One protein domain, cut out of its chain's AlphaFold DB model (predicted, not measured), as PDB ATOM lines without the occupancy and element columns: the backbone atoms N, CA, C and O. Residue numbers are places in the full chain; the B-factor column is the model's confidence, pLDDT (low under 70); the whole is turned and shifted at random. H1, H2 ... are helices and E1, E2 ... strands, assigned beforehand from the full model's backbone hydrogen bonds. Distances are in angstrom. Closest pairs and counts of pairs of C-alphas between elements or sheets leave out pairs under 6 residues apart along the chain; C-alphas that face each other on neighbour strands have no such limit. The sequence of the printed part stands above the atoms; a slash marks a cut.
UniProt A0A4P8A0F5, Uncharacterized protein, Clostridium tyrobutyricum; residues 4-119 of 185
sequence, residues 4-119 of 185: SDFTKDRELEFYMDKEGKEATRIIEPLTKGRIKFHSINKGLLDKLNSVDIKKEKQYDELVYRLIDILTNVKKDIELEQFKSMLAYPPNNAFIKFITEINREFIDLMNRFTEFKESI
ATOM      1  N   SER A   4      28.800  22.930   9.214       91.69
ATOM      2  CA  SER A   4      28.170  23.654  10.325       91.69
ATOM      3  C   SER A   4      28.645  25.110  10.466       91.69
ATOM      4  O   SER A   4      27.930  25.935  11.025       91.69
ATOM      5  N   ASP A   5      29.799  25.492   9.895       90.69
ATOM      6  CA  ASP A   5      30.259  26.890   9.930       90.69
ATOM      7  C   ASP A   5      29.282  27.834   9.194       90.69
ATOM      8  O   ASP A   5      29.280  29.041   9.456       90.69
ATOM      9  N   PHE A   6      28.449  27.289   8.298       90.62
ATOM     10  CA  PHE A   6      27.424  28.011   7.550       90.62
ATOM     11  C   PHE A   6      26.078  28.119   8.272       90.62
ATOM     12  O   PHE A   6      25.202  28.800   7.758       90.62
ATOM     13  N   THR A   7      25.870  27.502   9.435       88.62
ATOM     14  CA  THR A   7      24.583  27.585  10.157       88.62
ATOM     15  C   THR A   7      24.537  28.735  11.160       88.62
ATOM     16  O   THR A   7      23.685  28.753  12.038       88.62
ATOM     17  N   LYS A   8      25.485  29.672  11.077       85.81
ATOM     18  CA  LYS A   8      25.494  30.860  11.930       85.81
ATOM     19  C   LYS A   8      24.365  31.801  11.531       85.81
ATOM     20  O   LYS A   8      24.136  32.022  10.338       85.81
ATOM     21  N   ASP A   9      23.722  32.366  12.543       83.88
ATOM     22  CA  ASP A   9      22.625  33.303  12.365       83.88
ATOM     23  C   ASP A   9      23.104  34.631  11.773       83.88
ATOM     24  O   ASP A   9      24.269  35.023  11.888       83.88
ATOM     25  N   ARG A  10      22.172  35.316  11.112       86.50
ATOM     26  CA  ARG A  10      22.343  36.701  10.673       86.50
ATOM     27  C   ARG A  10      21.943  37.624  11.815       86.50
ATOM     28  O   ARG A  10      20.960  37.360  12.502       86.50
ATOM     29  N   GLU A  11      22.658  38.727  11.963       89.19
ATOM     30  CA  GLU A  11      22.363  39.726  12.992       89.19
ATOM     31  C   GLU A  11      21.714  40.960  12.353       89.19
ATOM     32  O   GLU A  11      22.053  41.342  11.232       89.19
ATOM     33  N   LEU A  12      20.758  41.585  13.045       92.19
ATOM     34  CA  LEU A  12      20.189  42.873  12.649       92.19
ATOM     35  C   LEU A  12      20.862  43.968  13.474       92.19
ATOM     36  O   LEU A  12      20.677  44.029  14.688       92.19
ATOM     37  N   GLU A  13      21.629  44.830  12.817       94.38
ATOM     38  CA  GLU A  13      22.264  45.969  13.468       94.38
ATOM     39  C   GLU A  13      21.429  47.233  13.251       94.38
ATOM     40  O   GLU A  13      21.065  47.565  12.118       94.38
ATOM     41  N   PHE A  14      21.162  47.943  14.345       95.44
ATOM     42  CA  PHE A  14      20.575  49.279  14.358       95.44
ATOM     43  C   PHE A  14      21.703  50.300  14.507       95.44
ATOM     44  O   PHE A  14      22.552  50.158  15.389       95.44
ATOM     45  N   TYR A  15      21.733  51.316  13.652       93.69
ATOM     46  CA  TYR A  15      22.783  52.334  13.662       93.69
ATOM     47  C   TYR A  15      22.244  53.698  13.225       93.69
ATOM     48  O   TYR A  15      21.168  53.799  12.642       93.69
ATOM     49  N   MET A  16      23.011  54.755  13.495       94.56
ATOM     50  CA  MET A  16      22.717  56.103  13.003       94.56
ATOM     51  C   MET A  16      23.445  56.332  11.683       94.56
ATOM     52  O   MET A  16      24.664  56.148  11.603       94.56
ATOM     53  N   ASP A  17      22.714  56.712  10.639       91.44
ATOM     54  CA  ASP A  17      23.317  57.060   9.359       91.44
ATOM     55  C   ASP A  17      24.052  58.415   9.415       91.44
ATOM     56  O   ASP A  17      24.088  59.110  10.433       91.44
ATOM     57  N   LYS A  18      24.680  58.802   8.301       91.81
ATOM     58  CA  LYS A  18      25.449  60.055   8.218       91.81
ATOM     59  C   LYS A  18      24.582  61.313   8.360       91.81
ATOM     60  O   LYS A  18      25.132  62.386   8.585       91.81
ATOM     61  N   GLU A  19      23.266  61.188   8.215       93.12
ATOM     62  CA  GLU A  19      22.289  62.268   8.365       93.12
ATOM     63  C   GLU A  19      21.679  62.300   9.775       93.12
ATOM     64  O   GLU A  19      20.829  63.142  10.058       93.12
ATOM     65  N   GLY A  20      22.113  61.404  10.670       91.00
ATOM     66  CA  GLY A  20      21.587  61.297  12.025       91.00
ATOM     67  C   GLY A  20      20.196  60.661  12.088       91.00
ATOM     68  O   GLY A  20      19.469  60.918  13.045       91.00
ATOM     69  N   LYS A  21      19.812  59.851  11.095       93.00
ATOM     70  CA  LYS A  21      18.572  59.061  11.114       93.00
ATOM     71  C   LYS A  21      18.857  57.627  11.546       93.00
ATOM     72  O   LYS A  21      19.899  57.064  11.210       93.00
ATOM     73  N   GLU A  22      17.912  57.029  12.269       93.06
ATOM     74  CA  GLU A  22      17.955  55.601  12.582       93.06
ATOM     75  C   GLU A  22      17.840  54.776  11.296       93.06
ATOM     76  O   GLU A  22      16.922  54.956  10.492       93.06
ATOM     77  N   ALA A  23      18.778  53.854  11.117       94.44
ATOM     78  CA  ALA A  23      18.839  52.930   9.999       94.44
ATOM     79  C   ALA A  23      19.142  51.515  10.503       94.44
ATOM     80  O   ALA A  23      19.637  51.307  11.614       94.44
ATOM     81  N   THR A  24      18.848  50.522   9.666       93.44
ATOM     82  CA  THR A  24      19.120  49.116   9.968       93.44
ATOM     83  C   THR A  24      19.877  48.446   8.834       93.44
ATOM     84  O   THR A  24      19.726  48.799   7.662       93.44
ATOM     85  N   ARG A  25      20.716  47.465   9.172       92.62
ATOM     86  CA  ARG A  25      21.358  46.589   8.186       92.62
ATOM     87  C   ARG A  25      21.482  45.166   8.709       92.62
ATOM     88  O   ARG A  25      21.664  44.943   9.902       92.62
ATOM     89  N   ILE A  26      21.408  44.206   7.792       89.06
ATOM     90  CA  ILE A  26      21.642  42.794   8.093       89.06
ATOM     91  C   ILE A  26      23.146  42.530   8.017       89.06
ATOM     92  O   ILE A  26      23.783  42.806   6.998       89.06
ATOM     93  N   ILE A  27      23.701  41.980   9.088       88.06
ATOM     94  CA  ILE A  27      25.087  41.540   9.175       88.06
ATOM     95  C   ILE A  27      25.132  40.046   8.859       88.06
ATOM     96  O   ILE A  27      24.573  39.212   9.574       88.06
ATOM     97  N   GLU A  28      25.793  39.708   7.753       84.25
ATOM     98  CA  GLU A  28      26.032  38.318   7.372       84.25
ATOM     99  C   GLU A  28      27.111  37.691   8.267       84.25
ATOM    100  O   GLU A  28      28.127  38.335   8.560       84.25
ATOM    101  N   PRO A  29      26.952  36.420   8.664       80.88
ATOM    102  CA  PRO A  29      27.939  35.734   9.479       80.88
ATOM    103  C   PRO A  29      29.271  35.592   8.735       80.88
ATOM    104  O   PRO A  29      29.342  35.147   7.588       80.88
ATOM    105  N   LEU A  30      30.366  35.916   9.423       72.81
ATOM    106  CA  LEU A  30      31.713  35.730   8.891       72.81
ATOM    107  C   LEU A  30      32.113  34.246   8.948       72.81
ATOM    108  O   LEU A  30      32.549  33.734   9.987       72.81
ATOM    109  N   THR A  31      32.050  33.556   7.810       71.31
ATOM    110  CA  THR A  31      32.722  32.265   7.604       71.31
ATOM    111  C   THR A  31      34.224  32.489   7.415       71.31
ATOM    112  O   THR A  31      34.745  32.603   6.307       71.31
ATOM    113  N   LYS A  32      34.967  32.591   8.524       68.25
ATOM    114  CA  LYS A  32      36.432  32.724   8.490       68.25
ATOM    115  C   LYS A  32      37.081  31.401   8.063       68.25
ATOM    116  O   LYS A  32      37.013  30.410   8.782       68.25
ATOM    117  N   GLY A  33      37.759  31.393   6.917       73.62
ATOM    118  CA  GLY A  33      38.586  30.272   6.465       73.62
ATOM    119  C   GLY A  33      38.788  30.255   4.950       73.62
ATOM    120  O   GLY A  33      38.300  31.126   4.240       73.62
ATOM    121  N   ARG A  34      39.520  29.253   4.453       82.69
ATOM    122  CA  ARG A  34      39.680  28.990   3.015       82.69
ATOM    123  C   ARG A  34      39.158  27.597   2.698       82.69
ATOM    124  O   ARG A  34      39.487  26.646   3.414       82.69
ATOM    125  N   ILE A  35      38.378  27.495   1.631       87.25
ATOM    126  CA  ILE A  35      37.977  26.224   1.033       87.25
ATOM    127  C   ILE A  35      39.003  25.906  -0.049       87.25
ATOM    128  O   ILE A  35      39.334  26.767  -0.862       87.25
ATOM    129  N   LYS A  36      39.567  24.700  -0.006       89.69
ATOM    130  CA  LYS A  36      40.487  24.213  -1.031       89.69
ATOM    131  C   LYS A  36      39.727  23.255  -1.927       89.69
ATOM    132  O   LYS A  36      39.201  22.265  -1.424       89.69
ATOM    133  N   PHE A  37      39.738  23.540  -3.222       89.88
ATOM    134  CA  PHE A  37      39.310  22.595  -4.237       89.88
ATOM    135  C   PHE A  37      40.438  21.605  -4.526       89.88
ATOM    136  O   PHE A  37      41.618  21.972  -4.553       89.88
ATOM    137  N   HIS A  38      40.086  20.335  -4.666       87.81
ATOM    138  CA  HIS A  38      41.032  19.283  -4.991       87.81
ATOM    139  C   HIS A  38      41.469  19.392  -6.454       87.81
ATOM    140  O   HIS A  38      40.670  19.662  -7.343       87.81
ATOM    141  N   SER A  39      42.761  19.172  -6.709       83.00
ATOM    142  CA  SER A  39      43.299  19.138  -8.069       83.00
ATOM    143  C   SER A  39      42.698  17.974  -8.857       83.00
ATOM    144  O   SER A  39      42.649  16.854  -8.341       83.00
ATOM    145  N   ILE A  40      42.344  18.213 -10.119       78.19
ATOM    146  CA  ILE A  40      41.860  17.170 -11.028       78.19
ATOM    147  C   ILE A  40      42.970  16.129 -11.225       78.19
ATOM    148  O   ILE A  40      44.054  16.436 -11.715       78.19
ATOM    149  N   ASN A  41      42.702  14.889 -10.820       78.62
ATOM    150  CA  ASN A  41      43.586  13.746 -11.015       78.62
ATOM    151  C   ASN A  41      42.756  12.472 -11.236       78.62
ATOM    152  O   ASN A  41      41.542  12.475 -11.031       78.62
ATOM    153  N   LYS A  42      43.414  11.374 -11.631       76.44
ATOM    154  CA  LYS A  42      42.744  10.090 -11.897       76.44
ATOM    155  C   LYS A  42      41.872   9.630 -10.721       76.44
ATOM    156  O   LYS A  42      40.724   9.272 -10.929       76.44
ATOM    157  N   GLY A  43      42.372   9.734  -9.489       80.12
ATOM    158  CA  GLY A  43      41.620   9.324  -8.300       80.12
ATOM    159  C   GLY A  43      40.356  10.154  -8.047       80.12
ATOM    160  O   GLY A  43      39.360   9.622  -7.563       80.12
ATOM    161  N   LEU A  44      40.366  11.446  -8.382       83.31
ATOM    162  CA  LEU A  44      39.180  12.300  -8.317       83.31
ATOM    163  C   LEU A  44      38.174  11.925  -9.412       83.31
ATOM    164  O   LEU A  44      36.986  11.818  -9.121       83.31
ATOM    165  N   LEU A  45      38.644  11.667 -10.636       76.94
ATOM    166  CA  LEU A  45      37.793  11.228 -11.748       76.94
ATOM    167  C   LEU A  45      37.144   9.868 -11.473       76.94
ATOM    168  O   LEU A  45      35.958   9.699 -11.734       76.94
ATOM    169  N   ASP A  46      37.883   8.925 -10.888       80.25
ATOM    170  CA  ASP A  46      37.354   7.613 -10.502       80.25
ATOM    171  C   ASP A  46      36.243   7.754  -9.447       80.25
ATOM    172  O   ASP A  46      35.183   7.137  -9.567       80.25
ATOM    173  N   LYS A  47      36.434   8.637  -8.453       81.62
ATOM    174  CA  LYS A  47      35.389   8.975  -7.472       81.62
ATOM    175  C   LYS A  47      34.171   9.609  -8.141       81.62
ATOM    176  O   LYS A  47      33.053   9.237  -7.805       81.62
ATOM    177  N   LEU A  48      34.370  10.518  -9.091       76.69
ATOM    178  CA  LEU A  48      33.274  11.171  -9.807       76.69
ATOM    179  C   LEU A  48      32.484  10.175 -10.672       76.69
ATOM    180  O   LEU A  48      31.262  10.185 -10.650       76.69
ATOM    181  N   ASN A  49      33.174   9.267 -11.369       71.56
ATOM    182  CA  ASN A  49      32.564   8.216 -12.190       71.56
ATOM    183  C   ASN A  49      31.815   7.165 -11.360       71.56
ATOM    184  O   ASN A  49      30.904   6.516 -11.869       71.56
ATOM    185  N   SER A  50      32.194   6.986 -10.090       72.88
ATOM    186  CA  SER A  50      31.459   6.123  -9.157       72.88
ATOM    187  C   SER A  50      30.119   6.722  -8.709       72.88
ATOM    188  O   SER A  50      29.261   5.996  -8.205       72.88
ATOM    189  N   VAL A  51      29.919   8.030  -8.910       69.31
ATOM    190  CA  VAL A  51      28.640   8.702  -8.679       69.31
ATOM    191  C   VAL A  51      27.782   8.535  -9.931       69.31
ATOM    192  O   VAL A  51      28.108   9.044 -11.003       69.31
ATOM    193  N   ASP A  52      26.669   7.811  -9.816       64.69
ATOM    194  CA  ASP A  52      25.725   7.634 -10.924       64.69
ATOM    195  C   ASP A  52      24.863   8.897 -11.079       64.69
ATOM    196  O   ASP A  52      23.695   8.946 -10.686       64.69
ATOM    197  N   ILE A  53      25.458   9.935 -11.674       61.25
ATOM    198  CA  ILE A  53      24.851  11.257 -11.908       61.25
ATOM    199  C   ILE A  53      23.534  11.142 -12.706       61.25
ATOM    200  O   ILE A  53      22.670  12.010 -12.622       61.25
ATOM    201  N   LYS A  54      23.346  10.057 -13.476       55.69
ATOM    202  CA  LYS A  54      22.129   9.805 -14.266       55.69
ATOM    203  C   LYS A  54      21.018   9.104 -13.475       55.69
ATOM    204  O   LYS A  54      19.864   9.172 -13.897       55.69
ATOM    205  N   LYS A  55      21.337   8.426 -12.365       50.75
ATOM    206  CA  LYS A  55      20.354   7.762 -11.485       50.75
ATOM    207  C   LYS A  55      20.054   8.527 -10.197       50.75
ATOM    208  O   LYS A  55      19.011   8.270  -9.595       50.75
ATOM    209  N   GLU A  56      20.902   9.467  -9.788       52.22
ATOM    210  CA  GLU A  56      20.627  10.359  -8.659       52.22
ATOM    211  C   GLU A  56      19.526  11.365  -9.034       52.22
ATOM    212  O   GLU A  56      19.769  12.474  -9.495       52.22
ATOM    213  N   LYS A  57      18.263  10.971  -8.823       55.28
ATOM    214  CA  LYS A  57      17.086  11.851  -8.962       55.28
ATOM    215  C   LYS A  57      17.047  12.989  -7.925       55.28
ATOM    216  O   LYS A  57      16.106  13.778  -7.937       55.28
ATOM    217  N   GLN A  58      18.020  13.051  -7.018       70.12
ATOM    218  CA  GLN A  58      18.051  13.940  -5.863       70.12
ATOM    219  C   GLN A  58      19.319  14.796  -5.901       70.12
ATOM    220  O   GLN A  58      20.412  14.359  -5.544       70.12
ATOM    221  N   TYR A  59      19.155  16.023  -6.398       78.56
ATOM    222  CA  TYR A  59      20.212  17.032  -6.522       78.56
ATOM    223  C   TYR A  59      20.921  17.303  -5.185       78.56
ATOM    224  O   TYR A  59      22.131  17.497  -5.139       78.56
ATOM    225  N   ASP A  60      20.181  17.262  -4.085       84.75
ATOM    226  CA  ASP A  60      20.674  17.402  -2.722       84.75
ATOM    227  C   ASP A  60      21.705  16.333  -2.336       84.75
ATOM    228  O   ASP A  60      22.758  16.663  -1.787       84.75
ATOM    229  N   GLU A  61      21.459  15.068  -2.676       86.12
ATOM    230  CA  GLU A  61      22.400  13.981  -2.398       86.12
ATOM    231  C   GLU A  61      23.663  14.095  -3.247       86.12
ATOM    232  O   GLU A  61      24.770  13.897  -2.735       86.12
ATOM    233  N   LEU A  62      23.500  14.465  -4.520       84.50
ATOM    234  CA  LEU A  62      24.609  14.695  -5.437       84.50
ATOM    235  C   LEU A  62      25.531  15.790  -4.892       84.50
ATOM    236  O   LEU A  62      26.725  15.562  -4.702       84.50
ATOM    237  N   VAL A  63      24.981  16.964  -4.574       87.06
ATOM    238  CA  VAL A  63      25.771  18.091  -4.055       87.06
ATOM    239  C   VAL A  63      26.443  17.720  -2.730       87.06
ATOM    240  O   VAL A  63      27.617  18.035  -2.526       87.06
ATOM    241  N   TYR A  64      25.757  16.977  -1.854       90.94
ATOM    242  CA  TYR A  64      26.330  16.515  -0.590       90.94
ATOM    243  C   TYR A  64      27.541  15.583  -0.767       90.94
ATOM    244  O   TYR A  64      28.478  15.599   0.041       90.94
ATOM    245  N   ARG A  65      27.555  14.761  -1.823       87.44
ATOM    246  CA  ARG A  65      28.714  13.927  -2.191       87.44
ATOM    247  C   ARG A  65      29.811  14.750  -2.854       87.44
ATOM    248  O   ARG A  65      30.979  14.586  -2.507       87.44
ATOM    249  N   LEU A  66      29.445  15.659  -3.759       87.69
ATOM    250  CA  LEU A  66      30.393  16.519  -4.469       87.69
ATOM    251  C   LEU A  66      31.238  17.361  -3.515       87.69
ATOM    252  O   LEU A  66      32.417  17.560  -3.784       87.69
ATOM    253  N   ILE A  67      30.689  17.792  -2.378       91.50
ATOM    254  CA  ILE A  67      31.447  18.536  -1.362       91.50
ATOM    255  C   ILE A  67      32.692  17.759  -0.895       91.50
ATOM    256  O   ILE A  67      33.772  18.346  -0.860       91.50
ATOM    257  N   ASP A  68      32.576  16.456  -0.616       88.75
ATOM    258  CA  ASP A  68      33.716  15.612  -0.207       88.75
ATOM    259  C   ASP A  68      34.686  15.322  -1.356       88.75
ATOM    260  O   ASP A  68      35.885  15.138  -1.147       88.75
ATOM    261  N   ILE A  69      34.159  15.197  -2.576       87.69
ATOM    262  CA  ILE A  69      34.963  14.839  -3.749       87.69
ATOM    263  C   ILE A  69      35.785  16.039  -4.212       87.69
ATOM    264  O   ILE A  69      36.958  15.893  -4.558       87.69
ATOM    265  N   LEU A  70      35.165  17.216  -4.230       89.00
ATOM    266  CA  LEU A  70      35.725  18.425  -4.815       89.00
ATOM    267  C   LEU A  70      36.459  19.283  -3.793       89.00
ATOM    268  O   LEU A  70      37.325  20.052  -4.198       89.00
ATOM    269  N   THR A  71      36.155  19.180  -2.495       92.56
ATOM    270  CA  THR A  71      36.689  20.119  -1.502       92.56
ATOM    271  C   THR A  71      37.181  19.473  -0.219       92.56
ATOM    272  O   THR A  71      36.797  18.374   0.157       92.56
ATOM    273  N   ASN A  72      37.982  20.235   0.526       92.44
ATOM    274  CA  ASN A  72      38.403  19.879   1.878       92.44
ATOM    275  C   ASN A  72      37.409  20.295   2.985       92.44
ATOM    276  O   ASN A  72      37.807  20.383   4.154       92.44
ATOM    277  N   VAL A  73      36.165  20.646   2.642       92.62
ATOM    278  CA  VAL A  73      35.156  21.012   3.641       92.62
ATOM    279  C   VAL A  73      34.741  19.758   4.396       92.62
ATOM    280  O   VAL A  73      34.314  18.774   3.807       92.62
ATOM    281  N   LYS A  74      34.855  19.791   5.725       92.00
ATOM    282  CA  LYS A  74      34.423  18.672   6.560       92.00
ATOM    283  C   LYS A  74      32.898  18.664   6.655       92.00
ATOM    284  O   LYS A  74      32.319  19.622   7.168       92.00
ATOM    285  N   LYS A  75      32.270  17.566   6.243       92.81
ATOM    286  CA  LYS A  75      30.851  17.312   6.503       92.81
ATOM    287  C   LYS A  75      30.685  16.826   7.938       92.81
ATOM    288  O   LYS A  75      31.035  15.701   8.274       92.81
ATOM    289  N   ASP A  76      30.262  17.728   8.808       94.50
ATOM    290  CA  ASP A  76      30.016  17.481  10.231       94.50
ATOM    291  C   ASP A  76      28.534  17.605  10.604       94.50
ATOM    292  O   ASP A  76      28.196  17.697  11.780       94.50
ATOM    293  N   ILE A  77      27.676  17.612   9.589       93.12
ATOM    294  CA  ILE A  77      26.221  17.584   9.680       93.12
ATOM    295  C   ILE A  77      25.723  16.363   8.912       93.12
ATOM    296  O   ILE A  77      26.425  15.875   8.031       93.12
ATOM    297  N   GLU A  78      24.526  15.881   9.218       94.50
ATOM    298  CA  GLU A  78      23.923  14.757   8.497       94.50
ATOM    299  C   GLU A  78      23.295  15.199   7.168       94.50
ATOM    300  O   GLU A  78      22.976  16.376   6.969       94.50
ATOM    301  N   LEU A  79      23.067  14.239   6.263       92.19
ATOM    302  CA  LEU A  79      22.457  14.503   4.955       92.19
ATOM    303  C   LEU A  79      21.112  15.231   5.097       92.19
ATOM    304  O   LEU A  79      20.915  16.242   4.440       92.19
ATOM    305  N   GLU A  80      20.220  14.787   5.984       92.88
ATOM    306  CA  GLU A  80      18.906  15.425   6.184       92.88
ATOM    307  C   GLU A  80      19.012  16.895   6.614       92.88
ATOM    308  O   GLU A  80      18.269  17.756   6.136       92.88
ATOM    309  N   GLN A  81      19.993  17.218   7.461       93.81
ATOM    310  CA  GLN A  81      20.263  18.602   7.840       93.81
ATOM    311  C   GLN A  81      20.769  19.410   6.640       93.81
ATOM    312  O   GLN A  81      20.345  20.546   6.431       93.81
ATOM    313  N   PHE A  82      21.627  18.819   5.810       94.56
ATOM    314  CA  PHE A  82      22.080  19.446   4.575       94.56
ATOM    315  C   PHE A  82      20.940  19.656   3.562       94.56
ATOM    316  O   PHE A  82      20.861  20.729   2.964       94.56
ATOM    317  N   LYS A  83      20.016  18.691   3.412       92.50
ATOM    318  CA  LYS A  83      18.804  18.835   2.581       92.50
ATOM    319  C   LYS A  83      17.984  20.040   3.036       92.50
ATOM    320  O   LYS A  83      17.588  20.866   2.214       92.50
ATOM    321  N   SER A  84      17.799  20.185   4.350       93.06
ATOM    322  CA  SER A  84      17.128  21.347   4.939       93.06
ATOM    323  C   SER A  84      17.859  22.656   4.624       93.06
ATOM    324  O   SER A  84      17.220  23.608   4.184       93.06
ATOM    325  N   MET A  85      19.192  22.694   4.747       93.00
ATOM    326  CA  MET A  85      19.994  23.874   4.392       93.00
ATOM    327  C   MET A  85      19.911  24.225   2.901       93.00
ATOM    328  O   MET A  85      19.937  25.400   2.555       93.00
ATOM    329  N   LEU A  86      19.813  23.241   2.002       90.12
ATOM    330  CA  LEU A  86      19.624  23.499   0.571       90.12
ATOM    331  C   LEU A  86      18.231  24.051   0.256       90.12
ATOM    332  O   LEU A  86      18.117  24.971  -0.553       90.12
ATOM    333  N   ALA A  87      17.189  23.508   0.887       89.31
ATOM    334  CA  ALA A  87      15.819  23.986   0.715       89.31
ATOM    335  C   ALA A  87      15.608  25.375   1.341       89.31
ATOM    336  O   ALA A  87      14.902  26.213   0.779       89.31
ATOM    337  N   TYR A  88      16.255  25.628   2.481       89.75
ATOM    338  CA  TYR A  88      16.169  26.865   3.253       89.75
ATOM    339  C   TYR A  88      17.577  27.364   3.610       89.75
ATOM    340  O   TYR A  88      18.065  27.121   4.718       89.75
ATOM    341  N   PRO A  89      18.254  28.067   2.683       89.94
ATOM    342  CA  PRO A  89      19.618  28.532   2.895       89.94
ATOM    343  C   PRO A  89      19.766  29.412   4.146       89.94
ATOM    344  O   PRO A  89      19.076  30.430   4.252       89.94
ATOM    345  N   PRO A  90      20.688  29.082   5.073       88.88
ATOM    346  CA  PRO A  90      20.825  29.803   6.341       88.88
ATOM    347  C   PRO A  90      21.366  31.232   6.169       88.88
ATOM    348  O   PRO A  90      20.995  32.140   6.910       88.88
ATOM    349  N   ASN A  91      22.244  31.450   5.186       88.94
ATOM    350  CA  ASN A  91      22.850  32.748   4.896       88.94
ATOM    351  C   ASN A  91      23.410  32.810   3.467       88.94
ATOM    352  O   ASN A  91      23.492  31.805   2.752       88.94
ATOM    353  N   ASN A  92      23.849  34.003   3.059       87.94
ATOM    354  CA  ASN A  92      24.390  34.231   1.720       87.94
ATOM    355  C   ASN A  92      25.737  33.530   1.487       87.94
ATOM    356  O   ASN A  92      26.093  33.242   0.342       87.94
ATOM    357  N   ALA A  93      26.499  33.244   2.547       88.19
ATOM    358  CA  ALA A  93      27.762  32.521   2.430       88.19
ATOM    359  C   ALA A  93      27.539  31.066   1.988       88.19
ATOM    360  O   ALA A  93      28.264  30.584   1.117       88.19
ATOM    361  N   PHE A  94      26.512  30.397   2.521       90.62
ATOM    362  CA  PHE A  94      26.131  29.048   2.099       90.62
ATOM    363  C   PHE A  94      25.698  29.009   0.631       90.62
ATOM    364  O   PHE A  94      26.184  28.179  -0.134       90.62
ATOM    365  N   ILE A  95      24.850  29.954   0.205       89.44
ATOM    366  CA  ILE A  95      24.391  30.046  -1.192       89.44
ATOM    367  C   ILE A  95      25.584  30.182  -2.143       89.44
ATOM    368  O   ILE A  95      25.675  29.471  -3.147       89.44
ATOM    369  N   LYS A  96      26.528  31.074  -1.812       90.06
ATOM    370  CA  LYS A  96      27.754  31.265  -2.596       90.06
ATOM    371  C   LYS A  96      28.585  29.990  -2.637       90.06
ATOM    372  O   LYS A  96      29.015  29.592  -3.710       90.06
ATOM    373  N   PHE A  97      28.763  29.330  -1.497       91.19
ATOM    374  CA  PHE A  97      29.501  28.074  -1.421       91.19
ATOM    375  C   PHE A  97      28.920  27.001  -2.352       91.19
ATOM    376  O   PHE A  97      29.655  26.462  -3.174       91.19
ATOM    377  N   ILE A  98      27.609  26.746  -2.296       91.69
ATOM    378  CA  ILE A  98      26.951  25.765  -3.175       91.69
ATOM    379  C   ILE A  98      27.056  26.168  -4.650       91.69
ATOM    380  O   ILE A  98      27.284  25.323  -5.513       91.69
ATOM    381  N   THR A  99      26.951  27.464  -4.945       88.81
ATOM    382  CA  THR A  99      27.119  27.980  -6.310       88.81
ATOM    383  C   THR A  99      28.512  27.668  -6.860       88.81
ATOM    384  O   THR A  99      28.626  27.214  -7.998       88.81
ATOM    385  N   GLU A 100      29.565  27.862  -6.065       90.62
ATOM    386  CA  GLU A 100      30.937  27.540  -6.473       90.62
ATOM    387  C   GLU A 100      31.169  26.026  -6.612       90.62
ATOM    388  O   GLU A 100      31.808  25.606  -7.572       90.62
ATOM    389  N   ILE A 101      30.582  25.190  -5.741       88.88
ATOM    390  CA  ILE A 101      30.603  23.722  -5.908       88.88
ATOM    391  C   ILE A 101      30.025  23.319  -7.271       88.88
ATOM    392  O   ILE A 101      30.640  22.543  -8.001       88.88
ATOM    393  N   ASN A 102      28.863  23.867  -7.636       83.75
ATOM    394  CA  ASN A 102      28.218  23.559  -8.911       83.75
ATOM    395  C   ASN A 102      29.031  24.041 -10.112       83.75
ATOM    396  O   ASN A 102      29.115  23.333 -11.113       83.75
ATOM    397  N   ARG A 103      29.618  25.240 -10.030       86.38
ATOM    398  CA  ARG A 103      30.467  25.787 -11.097       86.38
ATOM    399  C   ARG A 103      31.677  24.903 -11.351       86.38
ATOM    400  O   ARG A 103      31.914  24.538 -12.496       86.38
ATOM    401  N   GLU A 104      32.382  24.523 -10.292       86.12
ATOM    402  CA  GLU A 104      33.552  23.645 -10.384       86.12
ATOM    403  C   GLU A 104      33.179  22.257 -10.913       86.12
ATOM    404  O   GLU A 104      33.890  21.695 -11.743       86.12
ATOM    405  N   PHE A 105      32.026  21.719 -10.510       82.94
ATOM    406  CA  PHE A 105      31.523  20.465 -11.066       82.94
ATOM    407  C   PHE A 105      31.238  20.557 -12.574       82.94
ATOM    408  O   PHE A 105      31.664  19.687 -13.334       82.94
ATOM    409  N   ILE A 106      30.547  21.611 -13.020       81.75
ATOM    410  CA  ILE A 106      30.242  21.831 -14.442       81.75
ATOM    411  C   ILE A 106      31.529  22.014 -15.252       81.75
ATOM    412  O   ILE A 106      31.683  21.393 -16.302       81.75
ATOM    413  N   ASP A 107      32.464  22.829 -14.764       83.75
ATOM    414  CA  ASP A 107      33.750  23.059 -15.425       83.75
ATOM    415  C   ASP A 107      34.550  21.753 -15.558       83.75
ATOM    416  O   ASP A 107      35.060  21.431 -16.632       83.75
ATOM    417  N   LEU A 108      34.575  20.929 -14.508       82.25
ATOM    418  CA  LEU A 108      35.215  19.616 -14.548       82.25
ATOM    419  C   LEU A 108      34.579  18.691 -15.595       82.25
ATOM    420  O   LEU A 108      35.301  18.035 -16.349       82.25
ATOM    421  N   MET A 109      33.248  18.655 -15.671       77.31
ATOM    422  CA  MET A 109      32.528  17.855 -16.667       77.31
ATOM    423  C   MET A 109      32.798  18.328 -18.099       77.31
ATOM    424  O   MET A 109      32.983  17.494 -18.991       77.31
ATOM    425  N   ASN A 110      32.872  19.642 -18.323       78.25
ATOM    426  CA  ASN A 110      33.207  20.211 -19.628       78.25
ATOM    427  C   ASN A 110      34.629  19.825 -20.041       78.25
ATOM    428  O   ASN A 110      34.812  19.226 -21.097       78.25
ATOM    429  N   ARG A 111      35.621  20.043 -19.168       76.50
ATOM    430  CA  ARG A 111      37.023  19.672 -19.428       76.50
ATOM    431  C   ARG A 111      37.187  18.182 -19.708       76.50
ATOM    432  O   ARG A 111      37.952  17.794 -20.588       76.50
ATOM    433  N   PHE A 112      36.474  17.333 -18.968       73.19
ATOM    434  CA  PHE A 112      36.495  15.892 -19.199       73.19
ATOM    435  C   PHE A 112      35.902  15.523 -20.564       73.19
ATOM    436  O   PHE A 112      36.463  14.688 -21.276       73.19
ATOM    437  N   THR A 113      34.794  16.159 -20.942       71.38
ATOM    438  CA  THR A 113      34.141  15.940 -22.239       71.38
ATOM    439  C   THR A 113      35.046  16.384 -23.385       71.38
ATOM    440  O   THR A 113      35.310  15.587 -24.280       71.38
ATOM    441  N   GLU A 114      35.619  17.586 -23.311       74.00
ATOM    442  CA  GLU A 114      36.565  18.111 -24.304       74.00
ATOM    443  C   GLU A 114      37.808  17.223 -24.453       74.00
ATOM    444  O   GLU A 114      38.263  16.938 -25.566       74.00
ATOM    445  N   PHE A 115      38.354  16.737 -23.334       71.00
ATOM    446  CA  PHE A 115      39.490  15.820 -23.345       71.00
ATOM    447  C   PHE A 115      39.139  14.490 -24.021       71.00
ATOM    448  O   PHE A 115      39.900  13.997 -24.855       71.00
ATOM    449  N   LYS A 116      37.970  13.924 -23.704       72.38
ATOM    450  CA  LYS A 116      37.495  12.679 -24.314       72.38
ATOM    451  C   LYS A 116      37.251  12.843 -25.812       72.38
ATOM    452  O   LYS A 116      37.713  12.014 -26.588       72.38
ATOM    453  N   GLU A 117      36.590  13.921 -26.226       70.38
ATOM    454  CA  GLU A 117      36.370  14.231 -27.642       70.38
ATOM    455  C   GLU A 117      37.692  14.404 -28.400       70.38
ATOM    456  O   GLU A 117      37.832  13.919 -29.525       70.38
ATOM    457  N   SER A 118      38.687  15.034 -27.769       69.88
ATOM    458  CA  SER A 118      40.035  15.179 -28.328       69.88
ATOM    459  C   SER A 118      40.723  13.825 -28.517       69.88
ATOM    460  O   SER A 118      41.265  13.568 -29.592       69.88
ATOM    461  N   ILE A 119      40.656  12.934 -27.521       66.50
ATOM    462  CA  ILE A 119      41.173  11.562 -27.633       66.50
ATOM    463  C   ILE A 119      40.446  10.793 -28.735       66.50
ATOM    464  O   ILE A 119      41.096  10.184 -29.579       66.50
TER     465      ILE A 119
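Overview. This is residues 4 to 119 of the 185 residues of an uncharacterized protein of Clostridium tyrobutyricum (UniProt A0A4P8A0F5). A hairpin of two strands, E1 and E2, reaches out as an arm from a small body of four helices, and this arm makes much of the length. In the body H2 lies in the middle, H1 folds back beside its last residues, H3 packs on its first half, and the long H4 crosses it, with residues 113 to 119 of H4 sticking out at the end away from the strands. The printed part has 116 residues, with two named strands followed by four named helices, in the order E1, E2, H1, H2, H3, H4; the sheet is E1 - E2, antiparallel, and the class is mostly helix. The whole is loose, with a radius of gyration of the C-alphas of 18.6 A, and spans 66 by 31 by 23 A.

Along the chain. E1, residues 11 to 16, begins at C-alpha 11 (22.363, 39.726, 12.992) and is 16.4 A long. E2, residues 22 to 27, is 16.1 A long. H1 holds residues 42 to 49. H2, residues 59 to 70, begins at C-alpha 59 (20.212, 17.032, -6.522) and is 15.7 A long. H3 holds residues 79 to 87. H4, residues 92 to 119, is the longest helix at 40.7 A and ends at C-alpha 119 (41.173, 11.562, -27.633).

Arrangement. E1 and E2 form a hairpin, antiparallel at 151 degrees; N 13 and O 25 are 2.9 A apart and N 23 and O 15 are 2.8 A apart, both within hydrogen-bond range. E1 is apart from the four helices, and E2 is apart from H2, H3 and H4. H2 is the hub, touching three helices. H1 and H2 form a helical hairpin: they touch through residues 69 to 70 of H2, closest at the C-alphas of Leu 44 and Ile 69, 6.7 A, at a shallow tilt of 5 degrees, opposite ways. H3 touches residues 60 to 64 of H2, closest at the C-alphas of Asp 60 and Lys 83, 5.8 A, at a steep tilt of 69 degrees, only just short of about perpendicular, and they run opposite ways. Residues 98 to 105 of H4 touch H2, closest at the C-alphas of Ile 67 and Ile 101, 6.9 A, about perpendicular at 74 degrees. Helix packing is mostly crossed, but only just: 1 of these 3 pairs is at a shallow tilt. H1 and H4 are near each other, with 6 pairs of C-alphas within 10 A, and H3 and H4 are too, with 5. H1 and H3 are apart. In H1, H3 and H4 every O i to N i+4 pair is within hydrogen-bond range; in H2, 7 of 8 are.

Size, cuts and confidence. The C-alphas of Gly 20 and Ile 119, the two farthest apart, are 66.6 A from each other. The printed part has no cut. The link from E2 to H1, residues 28 to 41, is long, the links E1 to E2 and H3 to H4 are tight, and the other two are short. The mean pLDDT of the printed part is 84.1; residue 32, residues 51 to 57 and residues 118 to 119 are under 70.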